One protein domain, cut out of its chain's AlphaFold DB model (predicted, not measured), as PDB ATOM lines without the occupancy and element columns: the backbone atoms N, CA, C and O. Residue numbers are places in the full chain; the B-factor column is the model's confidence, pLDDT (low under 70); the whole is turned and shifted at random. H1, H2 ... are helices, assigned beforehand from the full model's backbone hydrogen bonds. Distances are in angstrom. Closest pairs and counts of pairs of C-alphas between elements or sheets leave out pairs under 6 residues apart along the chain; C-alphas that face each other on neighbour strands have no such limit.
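Overview. This is residues 257 to 323 of the 340 residues of an uncharacterized protein of Exophiala dermatitidis (strain ATCC 34100 / CBS 525.76 / NIH/UT8656) (UniProt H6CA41). A long helix, H1, runs out of a small compact body as a free arm, residues 257 to 269, while its later part forms one side of that body, with H2, H3 and H4 all lying to the same side of it. In that body the short helices H2 and H3 link H1 to the second long helix, H4, which runs at a slant to H1 and whose residues 318 to 323 stick out too. The printed part has 67 residues with four named helices, H1, H2, H3 and H4 in chain order, and no named strand; the class is all helix. The whole is loose, with a radius of gyration of the C-alphas of 14.2 A, and elongated, spanning 48 by 27 by 19 A.

Along the chain. Find C-alpha 257 at (-23.524, -54.201, -53.536); from there H1 runs through residues 257 to 283, 39.2 A long, to C-alpha 283 at (-46.771, -32.585, -30.593). Next come H2, residues 289 to 293, 6.3 A, and H3, residues 296 to 300, 6.6 A. H4, residues 303 to 323, runs 30.4 A to C-alpha 323 at (-40.632, -13.911, -35.100).

Arrangement. Look first at residues 273 to 277, the part of H1 that touches H3; the closest C-alphas, of Cys 277 and Leu 297, are 6.5 A apart. H1 and H2 are only just apart, at 8.1 A. H2 and H3 are close but not clearly touching, closest at the C-alphas of Leu 293 and Gln 299, 7.0 A. H3 and H4 are also close but not clearly touching, with the C-alphas of Phe 298 and Arg 306 closest at 6.9 A. H4 is close to H1 but not clearly touching, closest at the C-alphas of Leu 281 and Tyr 313, 7.6 A; they run the same way at a steep tilt of 44 degrees. In H1, H2, H3 and H4 every O i to N i+4 pair is within hydrogen-bond range.

Size, cuts and confidence. The C-alphas of Lys 257 and Ala 322, the two farthest apart, are 48.1 A apart. The printed part has no cut, its three links are tight, and no printed residue is under 70 in pLDDT.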
ATOM      1  N   LYS A 257     -22.159 -54.649 -53.212       93.62
ATOM      2  CA  LYS A 257     -23.524 -54.201 -53.536       93.62
ATOM      3  C   LYS A 257     -24.480 -54.435 -52.367       93.62
ATOM      4  O   LYS A 257     -25.218 -53.522 -52.010       93.62
ATOM      5  N   VAL A 258     -24.421 -55.610 -51.739       93.56
ATOM      6  CA  VAL A 258     -25.255 -55.941 -50.572       93.56
ATOM      7  C   VAL A 258     -24.960 -55.005 -49.396       93.56
ATOM      8  O   VAL A 258     -25.893 -54.457 -48.813       93.56
ATOM      9  N   LEU A 259     -23.684 -54.737 -49.098       94.31
ATOM     10  CA  LEU A 259     -23.301 -53.790 -48.041       94.31
ATOM     11  C   LEU A 259     -23.788 -52.362 -48.328       94.31
ATOM     12  O   LEU A 259     -24.264 -51.678 -47.423       94.31
ATOM     13  N   ASN A 260     -23.718 -51.916 -49.585       95.00
ATOM     14  CA  ASN A 260     -24.225 -50.600 -49.977       95.00
ATOM     15  C   ASN A 260     -25.748 -50.499 -49.833       95.00
ATOM     16  O   ASN A 260     -26.241 -49.488 -49.337       95.00
ATOM     17  N   LEU A 261     -26.493 -51.536 -50.225       95.75
ATOM     18  CA  LEU A 261     -27.945 -51.583 -50.038       95.75
ATOM     19  C   LEU A 261     -28.318 -51.580 -48.555       95.75
ATOM     20  O   LEU A 261     -29.210 -50.839 -48.154       95.75
ATOM     21  N   HIS A 262     -27.603 -52.348 -47.733       96.00
ATOM     22  CA  HIS A 262     -27.814 -52.358 -46.289       96.00
ATOM     23  C   HIS A 262     -27.584 -50.967 -45.684       96.00
ATOM     24  O   HIS A 262     -28.459 -50.434 -45.007       96.00
ATOM     25  N   ARG A 263     -26.481 -50.304 -46.062       95.12
ATOM     26  CA  ARG A 263     -26.191 -48.925 -45.650       95.12
ATOM     27  C   ARG A 263     -27.289 -47.943 -46.077       95.12
ATOM     28  O   ARG A 263     -27.632 -47.046 -45.314       95.12
ATOM     29  N   GLN A 264     -27.853 -48.087 -47.277       95.94
ATOM     30  CA  GLN A 264     -28.961 -47.238 -47.737       95.94
ATOM     31  C   GLN A 264     -30.241 -47.456 -46.924       95.94
ATOM     32  O   GLN A 264     -30.923 -46.488 -46.587       95.94
ATOM     33  N   LEU A 265     -30.557 -48.710 -46.593       96.06
ATOM     34  CA  LEU A 265     -31.696 -49.038 -45.737       96.06
ATOM     35  C   LEU A 265     -31.515 -48.463 -44.330       96.06
ATOM     36  O   LEU A 265     -32.458 -47.880 -43.800       96.06
ATOM     37  N   ASP A 266     -30.308 -48.529 -43.772       93.88
ATOM     38  CA  ASP A 266     -29.999 -47.931 -42.471       93.88
ATOM     39  C   ASP A 266     -30.143 -46.409 -42.487       93.88
ATOM     40  O   ASP A 266     -30.730 -45.832 -41.572       93.88
ATOM     41  N   VAL A 267     -29.661 -45.741 -43.541       93.94
ATOM     42  CA  VAL A 267     -29.834 -44.289 -43.707       93.94
ATOM     43  C   VAL A 267     -31.314 -43.927 -43.778       93.94
ATOM     44  O   VAL A 267     -31.741 -42.962 -43.143       93.94
ATOM     45  N   ARG A 268     -32.111 -44.703 -44.518       96.50
ATOM     46  CA  ARG A 268     -33.554 -44.481 -44.625       96.50
ATOM     47  C   ARG A 268     -34.252 -44.681 -43.281       96.50
ATOM     48  O   ARG A 268     -34.985 -43.795 -42.855       96.50
ATOM     49  N   ARG A 269     -33.965 -45.786 -42.588       95.94
ATOM     50  CA  ARG A 269     -34.520 -46.076 -41.262       95.94
ATOM     51  C   ARG A 269     -34.163 -44.979 -40.261       95.94
ATOM     52  O   ARG A 269     -35.032 -44.529 -39.524       95.94
ATOM     53  N   ARG A 270     -32.911 -44.508 -40.252       94.62
ATOM     54  CA  ARG A 270     -32.495 -43.398 -39.383       94.62
ATOM     55  C   ARG A 270     -33.305 -42.139 -39.672       94.62
ATOM     56  O   ARG A 270     -33.841 -41.566 -38.733       94.62
ATOM     57  N   ARG A 271     -33.459 -41.734 -40.939       96.38
ATOM     58  CA  ARG A 271     -34.283 -40.560 -41.297       96.38
ATOM     59  C   ARG A 271     -35.717 -40.683 -40.787       96.38
ATOM     60  O   ARG A 271     -36.226 -39.729 -40.214       96.38
ATOM     61  N   GLU A 272     -36.329 -41.854 -40.939       97.12
ATOM     62  CA  GLU A 272     -37.693 -42.112 -40.460       97.12
ATOM     63  C   GLU A 272     -37.795 -41.948 -38.929       97.12
ATOM     64  O   GLU A 272     -38.685 -41.249 -38.445       97.12
ATOM     65  N   VAL A 273     -36.832 -42.484 -38.166       97.25
ATOM     66  CA  VAL A 273     -36.774 -42.306 -36.700       97.25
ATOM     67  C   VAL A 273     -36.606 -40.832 -36.317       97.25
ATOM     68  O   VAL A 273     -37.298 -40.346 -35.422       97.25
ATOM     69  N   TYR A 274     -35.728 -40.097 -37.007       97.19
ATOM     70  CA  TYR A 274     -35.533 -38.662 -36.777       97.19
ATOM     71  C   TYR A 274     -36.819 -37.862 -37.009       97.19
ATOM     72  O   TYR A 274     -37.207 -37.067 -36.152       97.19
ATOM     73  N   GLU A 275     -37.508 -38.096 -38.129       97.25
ATOM     74  CA  GLU A 275     -38.774 -37.429 -38.445       97.25
ATOM     75  C   GLU A 275     -39.852 -37.714 -37.391       97.25
ATOM     76  O   GLU A 275     -40.614 -36.821 -37.012       97.25
ATOM     77  N   ASP A 276     -39.928 -38.945 -36.889       97.94
ATOM     78  CA  ASP A 276     -40.903 -39.312 -35.864       97.94
ATOM     79  C   ASP A 276     -40.565 -38.705 -34.494       97.94
ATOM     80  O   ASP A 276     -41.460 -38.223 -33.789       97.94
ATOM     81  N   CYS A 277     -39.282 -38.612 -34.142       97.62
ATOM     82  CA  CYS A 277     -38.825 -37.873 -32.965       97.62
ATOM     83  C   CYS A 277     -39.126 -36.368 -33.068       97.62
ATOM     84  O   CYS A 277     -39.576 -35.763 -32.089       97.62
ATOM     85  N   GLU A 278     -38.971 -35.755 -34.244       96.62
ATOM     86  CA  GLU A 278     -39.376 -34.362 -34.471       96.62
ATOM     87  C   GLU A 278     -40.896 -34.163 -34.341       96.62
ATOM     88  O   GLU A 278     -41.359 -33.184 -33.738       96.62
ATOM     89  N   LYS A 279     -41.704 -35.096 -34.859       97.50
ATOM     90  CA  LYS A 279     -43.168 -35.077 -34.682       97.50
ATOM     91  C   LYS A 279     -43.547 -35.171 -33.204       97.50
ATOM     92  O   LYS A 279     -44.448 -34.463 -32.754       97.50
ATOM     93  N   LEU A 280     -42.843 -35.990 -32.420       97.06
ATOM     94  CA  LEU A 280     -43.066 -36.082 -30.976       97.06
ATOM     95  C   LEU A 280     -42.742 -34.768 -30.262       97.06
ATOM     96  O   LEU A 280     -43.576 -34.289 -29.489       97.06
ATOM     97  N   LEU A 281     -41.597 -34.152 -30.568       96.38
ATOM     98  CA  LEU A 281     -41.212 -32.848 -30.018       96.38
ATOM     99  C   LEU A 281     -42.249 -31.763 -30.336       96.38
ATOM    100  O   LEU A 281     -42.661 -30.999 -29.463       96.38
ATOM    101  N   THR A 282     -42.718 -31.719 -31.581       95.62
ATOM    102  CA  THR A 282     -43.703 -30.724 -32.027       95.62
ATOM    103  C   THR A 282     -45.108 -30.973 -31.479       95.62
ATOM    104  O   THR A 282     -45.861 -30.013 -31.301       95.62
ATOM    105  N   SER A 283     -45.455 -32.220 -31.139       96.00
ATOM    106  CA  SER A 283     -46.771 -32.585 -30.593       96.00
ATOM    107  C   SER A 283     -47.080 -31.966 -29.223       96.00
ATOM    108  O   SER A 283     -48.248 -31.904 -28.840       96.00
ATOM    109  N   ARG A 284     -46.055 -31.513 -28.478       91.50
ATOM    110  CA  ARG A 284     -46.159 -30.977 -27.103       91.50
ATOM    111  C   ARG A 284     -46.857 -31.904 -26.097       91.50
ATOM    112  O   ARG A 284     -47.315 -31.436 -25.057       91.50
ATOM    113  N   ARG A 285     -46.959 -33.205 -26.393       93.75
ATOM    114  CA  ARG A 285     -47.574 -34.189 -25.484       93.75
ATOM    115  C   ARG A 285     -46.732 -34.430 -24.233       93.75
ATOM    116  O   ARG A 285     -47.292 -34.685 -23.175       93.75
ATOM    117  N   TYR A 286     -45.417 -34.302 -24.360       94.31
ATOM    118  CA  TYR A 286     -44.453 -34.455 -23.276       94.31
ATOM    119  C   TYR A 286     -43.999 -33.075 -22.817       94.31
ATOM    120  O   TYR A 286     -43.645 -32.228 -23.645       94.31
ATOM    121  N   LYS A 287     -44.067 -32.831 -21.507       91.81
ATOM    122  CA  LYS A 287     -43.748 -31.516 -20.929       91.81
ATOM    123  C   LYS A 287     -42.282 -31.405 -20.536       91.81
ATOM    124  O   LYS A 287     -41.743 -30.301 -20.551       91.81
ATOM    125  N   THR A 288     -41.663 -32.526 -20.179       95.69
ATOM    126  CA  THR A 288     -40.297 -32.583 -19.655       95.69
ATOM    127  C   THR A 288     -39.363 -33.293 -20.631       95.69
ATOM    128  O   THR A 288     -39.779 -34.139 -21.430       95.69
ATOM    129  N   ARG A 289     -38.077 -32.926 -20.596       95.19
ATOM    130  CA  ARG A 289     -37.046 -33.541 -21.444       95.19
ATOM    131  C   ARG A 289     -36.819 -34.996 -21.032       95.19
ATOM    132  O   ARG A 289     -36.609 -35.853 -21.883       95.19
ATOM    133  N   GLU A 290     -36.917 -35.275 -19.738       96.88
ATOM    134  CA  GLU A 290     -36.710 -36.582 -19.119       96.88
ATOM    135  C   GLU A 290     -37.784 -37.590 -19.543       96.88
ATOM    136  O   GLU A 290     -37.462 -38.740 -19.840       96.88
ATOM    137  N   GLU A 291     -39.050 -37.167 -19.634       96.50
ATOM    138  CA  GLU A 291     -40.128 -37.998 -20.189       96.50
ATOM    139  C   GLU A 291     -39.848 -38.376 -21.643       96.50
ATOM    140  O   GLU A 291     -40.041 -39.526 -22.039       96.50
ATOM    141  N   LEU A 292     -39.354 -37.417 -22.430       96.81
ATOM    142  CA  LEU A 292     -39.043 -37.639 -23.836       96.81
ATOM    143  C   LEU A 292     -37.864 -38.606 -24.015       96.81
ATOM    144  O   LEU A 292     -37.904 -39.468 -24.885       96.81
ATOM    145  N   LEU A 293     -36.846 -38.508 -23.155       96.69
ATOM    146  CA  LEU A 293     -35.689 -39.412 -23.156       96.69
ATOM    147  C   LEU A 293     -36.060 -40.859 -22.807       96.69
ATOM    148  O   LEU A 293     -35.386 -41.787 -23.248       96.69
ATOM    149  N   ARG A 294     -37.140 -41.069 -22.047       97.44
ATOM    150  CA  ARG A 294     -37.669 -42.410 -21.756       97.44
ATOM    151  C   ARG A 294     -38.470 -43.000 -22.919       97.44
ATOM    152  O   ARG A 294     -38.793 -44.184 -22.874       97.44
ATOM    153  N   HIS A 295     -38.790 -42.216 -23.950       97.56
ATOM    154  CA  HIS A 295     -39.584 -42.685 -25.080       97.56
ATOM    155  C   HIS A 295     -38.800 -43.702 -25.938       97.56
ATOM    156  O   HIS A 295     -37.648 -43.424 -26.282       97.56
ATOM    157  N   PRO A 296     -39.407 -44.828 -26.369       97.19
ATOM    158  CA  PRO A 296     -38.718 -45.866 -27.145       97.19
ATOM    159  C   PRO A 296     -38.015 -45.342 -28.404       97.19
ATOM    160  O   PRO A 296     -36.866 -45.681 -28.656       97.19
ATOM    161  N   LEU A 297     -38.656 -44.428 -29.144       96.44
ATOM    162  CA  LEU A 297     -38.045 -43.820 -30.338       96.44
ATOM    163  C   LEU A 297     -36.778 -43.013 -30.026       96.44
ATOM    164  O   LEU A 297     -35.835 -43.020 -30.810       96.44
ATOM    165  N   PHE A 298     -36.725 -42.347 -28.867       96.88
ATOM    166  CA  PHE A 298     -35.506 -41.663 -28.447       96.88
ATOM    167  C   PHE A 298     -34.439 -42.666 -28.022       96.88
ATOM    168  O   PHE A 298     -33.272 -42.431 -28.307       96.88
ATOM    169  N   GLN A 299     -34.815 -43.802 -27.425       97.00
ATOM    170  CA  GLN A 299     -33.865 -44.858 -27.072       97.00
ATOM    171  C   GLN A 299     -33.157 -45.465 -28.295       97.00
ATOM    172  O   GLN A 299     -31.993 -45.843 -28.179       97.00
ATOM    173  N   GLU A 300     -33.806 -45.492 -29.465       96.25
ATOM    174  CA  GLU A 300     -33.189 -45.942 -30.725       96.25
ATOM    175  C   GLU A 300     -32.119 -44.977 -31.270       96.25
ATOM    176  O   GLU A 300     -31.220 -45.404 -31.997       96.25
ATOM    177  N   LEU A 301     -32.183 -43.688 -30.922       96.38
ATOM    178  CA  LEU A 301     -31.190 -42.689 -31.331       96.38
ATOM    179  C   LEU A 301     -29.946 -42.754 -30.440       96.38
ATOM    180  O   LEU A 301     -30.053 -42.984 -29.235       96.38
ATOM    181  N   GLY A 302     -28.768 -42.482 -31.007       96.12
ATOM    182  CA  GLY A 302     -27.544 -42.299 -30.224       96.12
ATOM    183  C   GLY A 302     -27.596 -41.027 -29.369       96.12
ATOM    184  O   GLY A 302     -28.325 -40.091 -29.679       96.12
ATOM    185  N   GLU A 303     -26.808 -40.956 -28.296       96.69
ATOM    186  CA  GLU A 303     -26.814 -39.805 -27.371       96.69
ATOM    187  C   GLU A 303     -26.512 -38.474 -28.075       96.69
ATOM    188  O   GLU A 303     -27.265 -37.511 -27.927       96.69
ATOM    189  N   ARG A 304     -25.486 -38.458 -28.936       96.94
ATOM    190  CA  ARG A 304     -25.115 -37.292 -29.756       96.94
ATOM    191  C   ARG A 304     -26.255 -36.832 -30.668       96.94
ATOM    192  O   ARG A 304     -26.487 -35.635 -30.826       96.94
ATOM    193  N   ASP A 305     -26.981 -37.785 -31.241       96.12
ATOM    194  CA  ASP A 305     -28.102 -37.531 -32.145       96.12
ATOM    195  C   ASP A 305     -29.297 -36.938 -31.387       96.12
ATOM    196  O   ASP A 305     -29.919 -35.981 -31.854       96.12
ATOM    197  N   ARG A 306     -29.575 -37.447 -30.178       96.62
ATOM    198  CA  ARG A 306     -30.600 -36.894 -29.279       96.62
ATOM    199  C   ARG A 306     -30.275 -35.450 -28.907       96.62
ATOM    200  O   ARG A 306     -31.146 -34.590 -29.000       96.62
ATOM    201  N   GLU A 307     -29.043 -35.175 -28.479       96.94
ATOM    202  CA  GLU A 307     -28.610 -33.827 -28.092       96.94
ATOM    203  C   GLU A 307     -28.727 -32.826 -29.241       96.94
ATOM    204  O   GLU A 307     -29.255 -31.730 -29.048       96.94
ATOM    205  N   MET A 308     -28.305 -33.224 -30.444       97.12
ATOM    206  CA  MET A 308     -28.428 -32.405 -31.648       97.12
ATOM    207  C   MET A 308     -29.893 -32.069 -31.952       97.12
ATOM    208  O   MET A 308     -30.222 -30.904 -32.181       97.12
ATOM    209  N   LEU A 309     -30.780 -33.067 -31.877       96.88
ATOM    210  CA  LEU A 309     -32.215 -32.897 -32.113       96.88
ATOM    211  C   LEU A 309     -32.844 -31.907 -31.115       96.88
ATOM    212  O   LEU A 309     -33.631 -31.039 -31.504       96.88
ATOM    213  N   PHE A 310     -32.473 -31.993 -29.831       97.06
ATOM    214  CA  PHE A 310     -32.923 -31.039 -28.812       97.06
ATOM    215  C   PHE A 310     -32.392 -29.627 -29.072       97.06
ATOM    216  O   PHE A 310     -33.166 -28.671 -29.030       97.06
ATOM    217  N   ALA A 311     -31.103 -29.483 -29.394       97.56
ATOM    218  CA  ALA A 311     -30.497 -28.186 -29.679       97.56
ATOM    219  C   ALA A 311     -31.161 -27.490 -30.882       97.56
ATOM    220  O   ALA A 311     -31.457 -26.291 -30.828       97.56
ATOM    221  N   GLU A 312     -31.446 -28.241 -31.947       97.25
ATOM    222  CA  GLU A 312     -32.144 -27.740 -33.132       97.25
ATOM    223  C   GLU A 312     -33.593 -27.346 -32.815       97.25
ATOM    224  O   GLU A 312     -34.069 -26.281 -33.229       97.25
ATOM    225  N   TYR A 313     -34.304 -28.162 -32.035       96.06
ATOM    226  CA  TYR A 313     -35.655 -27.839 -31.588       96.06
ATOM    227  C   TYR A 313     -35.689 -26.567 -30.731       96.06
ATOM    228  O   TYR A 313     -36.493 -25.671 -31.005       96.06
ATOM    229  N   ASP A 314     -34.782 -26.416 -29.769       95.62
ATOM    230  CA  ASP A 314     -34.699 -25.230 -28.914       95.62
ATOM    231  C   ASP A 314     -34.319 -23.972 -29.705       95.62
ATOM    232  O   ASP A 314     -34.873 -22.889 -29.479       95.62
ATOM    233  N   ALA A 315     -33.410 -24.088 -30.679       96.81
ATOM    234  CA  ALA A 315     -33.092 -23.006 -31.608       96.81
ATOM    235  C   ALA A 315     -34.330 -22.575 -32.414       96.81
ATOM    236  O   ALA A 315     -34.642 -21.383 -32.496       96.81
ATOM    237  N   ARG A 316     -35.099 -23.539 -32.926       96.00
ATOM    238  CA  ARG A 316     -36.343 -23.309 -33.675       96.00
ATOM    239  C   ARG A 316     -37.446 -22.703 -32.804       96.00
ATOM    240  O   ARG A 316     -38.151 -21.794 -33.246       96.00
ATOM    241  N   VAL A 317     -37.586 -23.131 -31.550       93.81
ATOM    242  CA  VAL A 317     -38.524 -22.529 -30.588       93.81
ATOM    243  C   VAL A 317     -38.140 -21.078 -30.287       93.81
ATOM    244  O   VAL A 317     -39.018 -20.208 -30.288       93.81
ATOM    245  N   ARG A 318     -36.848 -20.786 -30.088       95.19
ATOM    246  CA  ARG A 318     -36.347 -19.413 -29.903       95.19
ATOM    247  C   ARG A 318     -36.613 -18.538 -31.130       95.19
ATOM    248  O   ARG A 318     -37.162 -17.448 -30.975       95.19
ATOM    249  N   ALA A 319     -36.328 -19.036 -32.333       94.81
ATOM    250  CA  ALA A 319     -36.600 -18.327 -33.584       94.81
ATOM    251  C   ALA A 319     -38.100 -18.015 -33.757       94.81
ATOM    252  O   ALA A 319     -38.475 -16.882 -34.059       94.81
ATOM    253  N   ASN A 320     -38.976 -18.982 -33.470       92.56
ATOM    254  CA  ASN A 320     -40.426 -18.794 -33.538       92.56
ATOM    255  C   ASN A 320     -40.950 -17.766 -32.521       92.56
ATOM    256  O   ASN A 320     -41.899 -17.036 -32.815       92.56
ATOM    257  N   ARG A 321     -40.351 -17.688 -31.324       91.88
ATOM    258  CA  ARG A 321     -40.681 -16.652 -30.330       91.88
ATOM    259  C   ARG A 321     -40.230 -15.268 -30.799       91.88
ATOM    260  O   ARG A 321     -41.018 -14.326 -30.716       91.88
ATOM    261  N   ALA A 322     -39.018 -15.158 -31.345       90.75
ATOM    262  CA  ALA A 322     -38.496 -13.907 -31.891       90.75
ATOM    263  C   ALA A 322     -39.355 -13.384 -33.060       90.75
ATOM    264  O   ALA A 322     -39.709 -12.206 -33.089       90.75
ATOM    265  N   ALA A 323     -39.777 -14.270 -33.970       88.19
ATOM    266  CA  ALA A 323     -40.632 -13.911 -35.100       88.19
ATOM    267  C   ALA A 323     -42.012 -13.389 -34.656       88.19
ATOM    268  O   ALA A 323     -42.474 -12.361 -35.150       88.19
TER     269      ALA A 323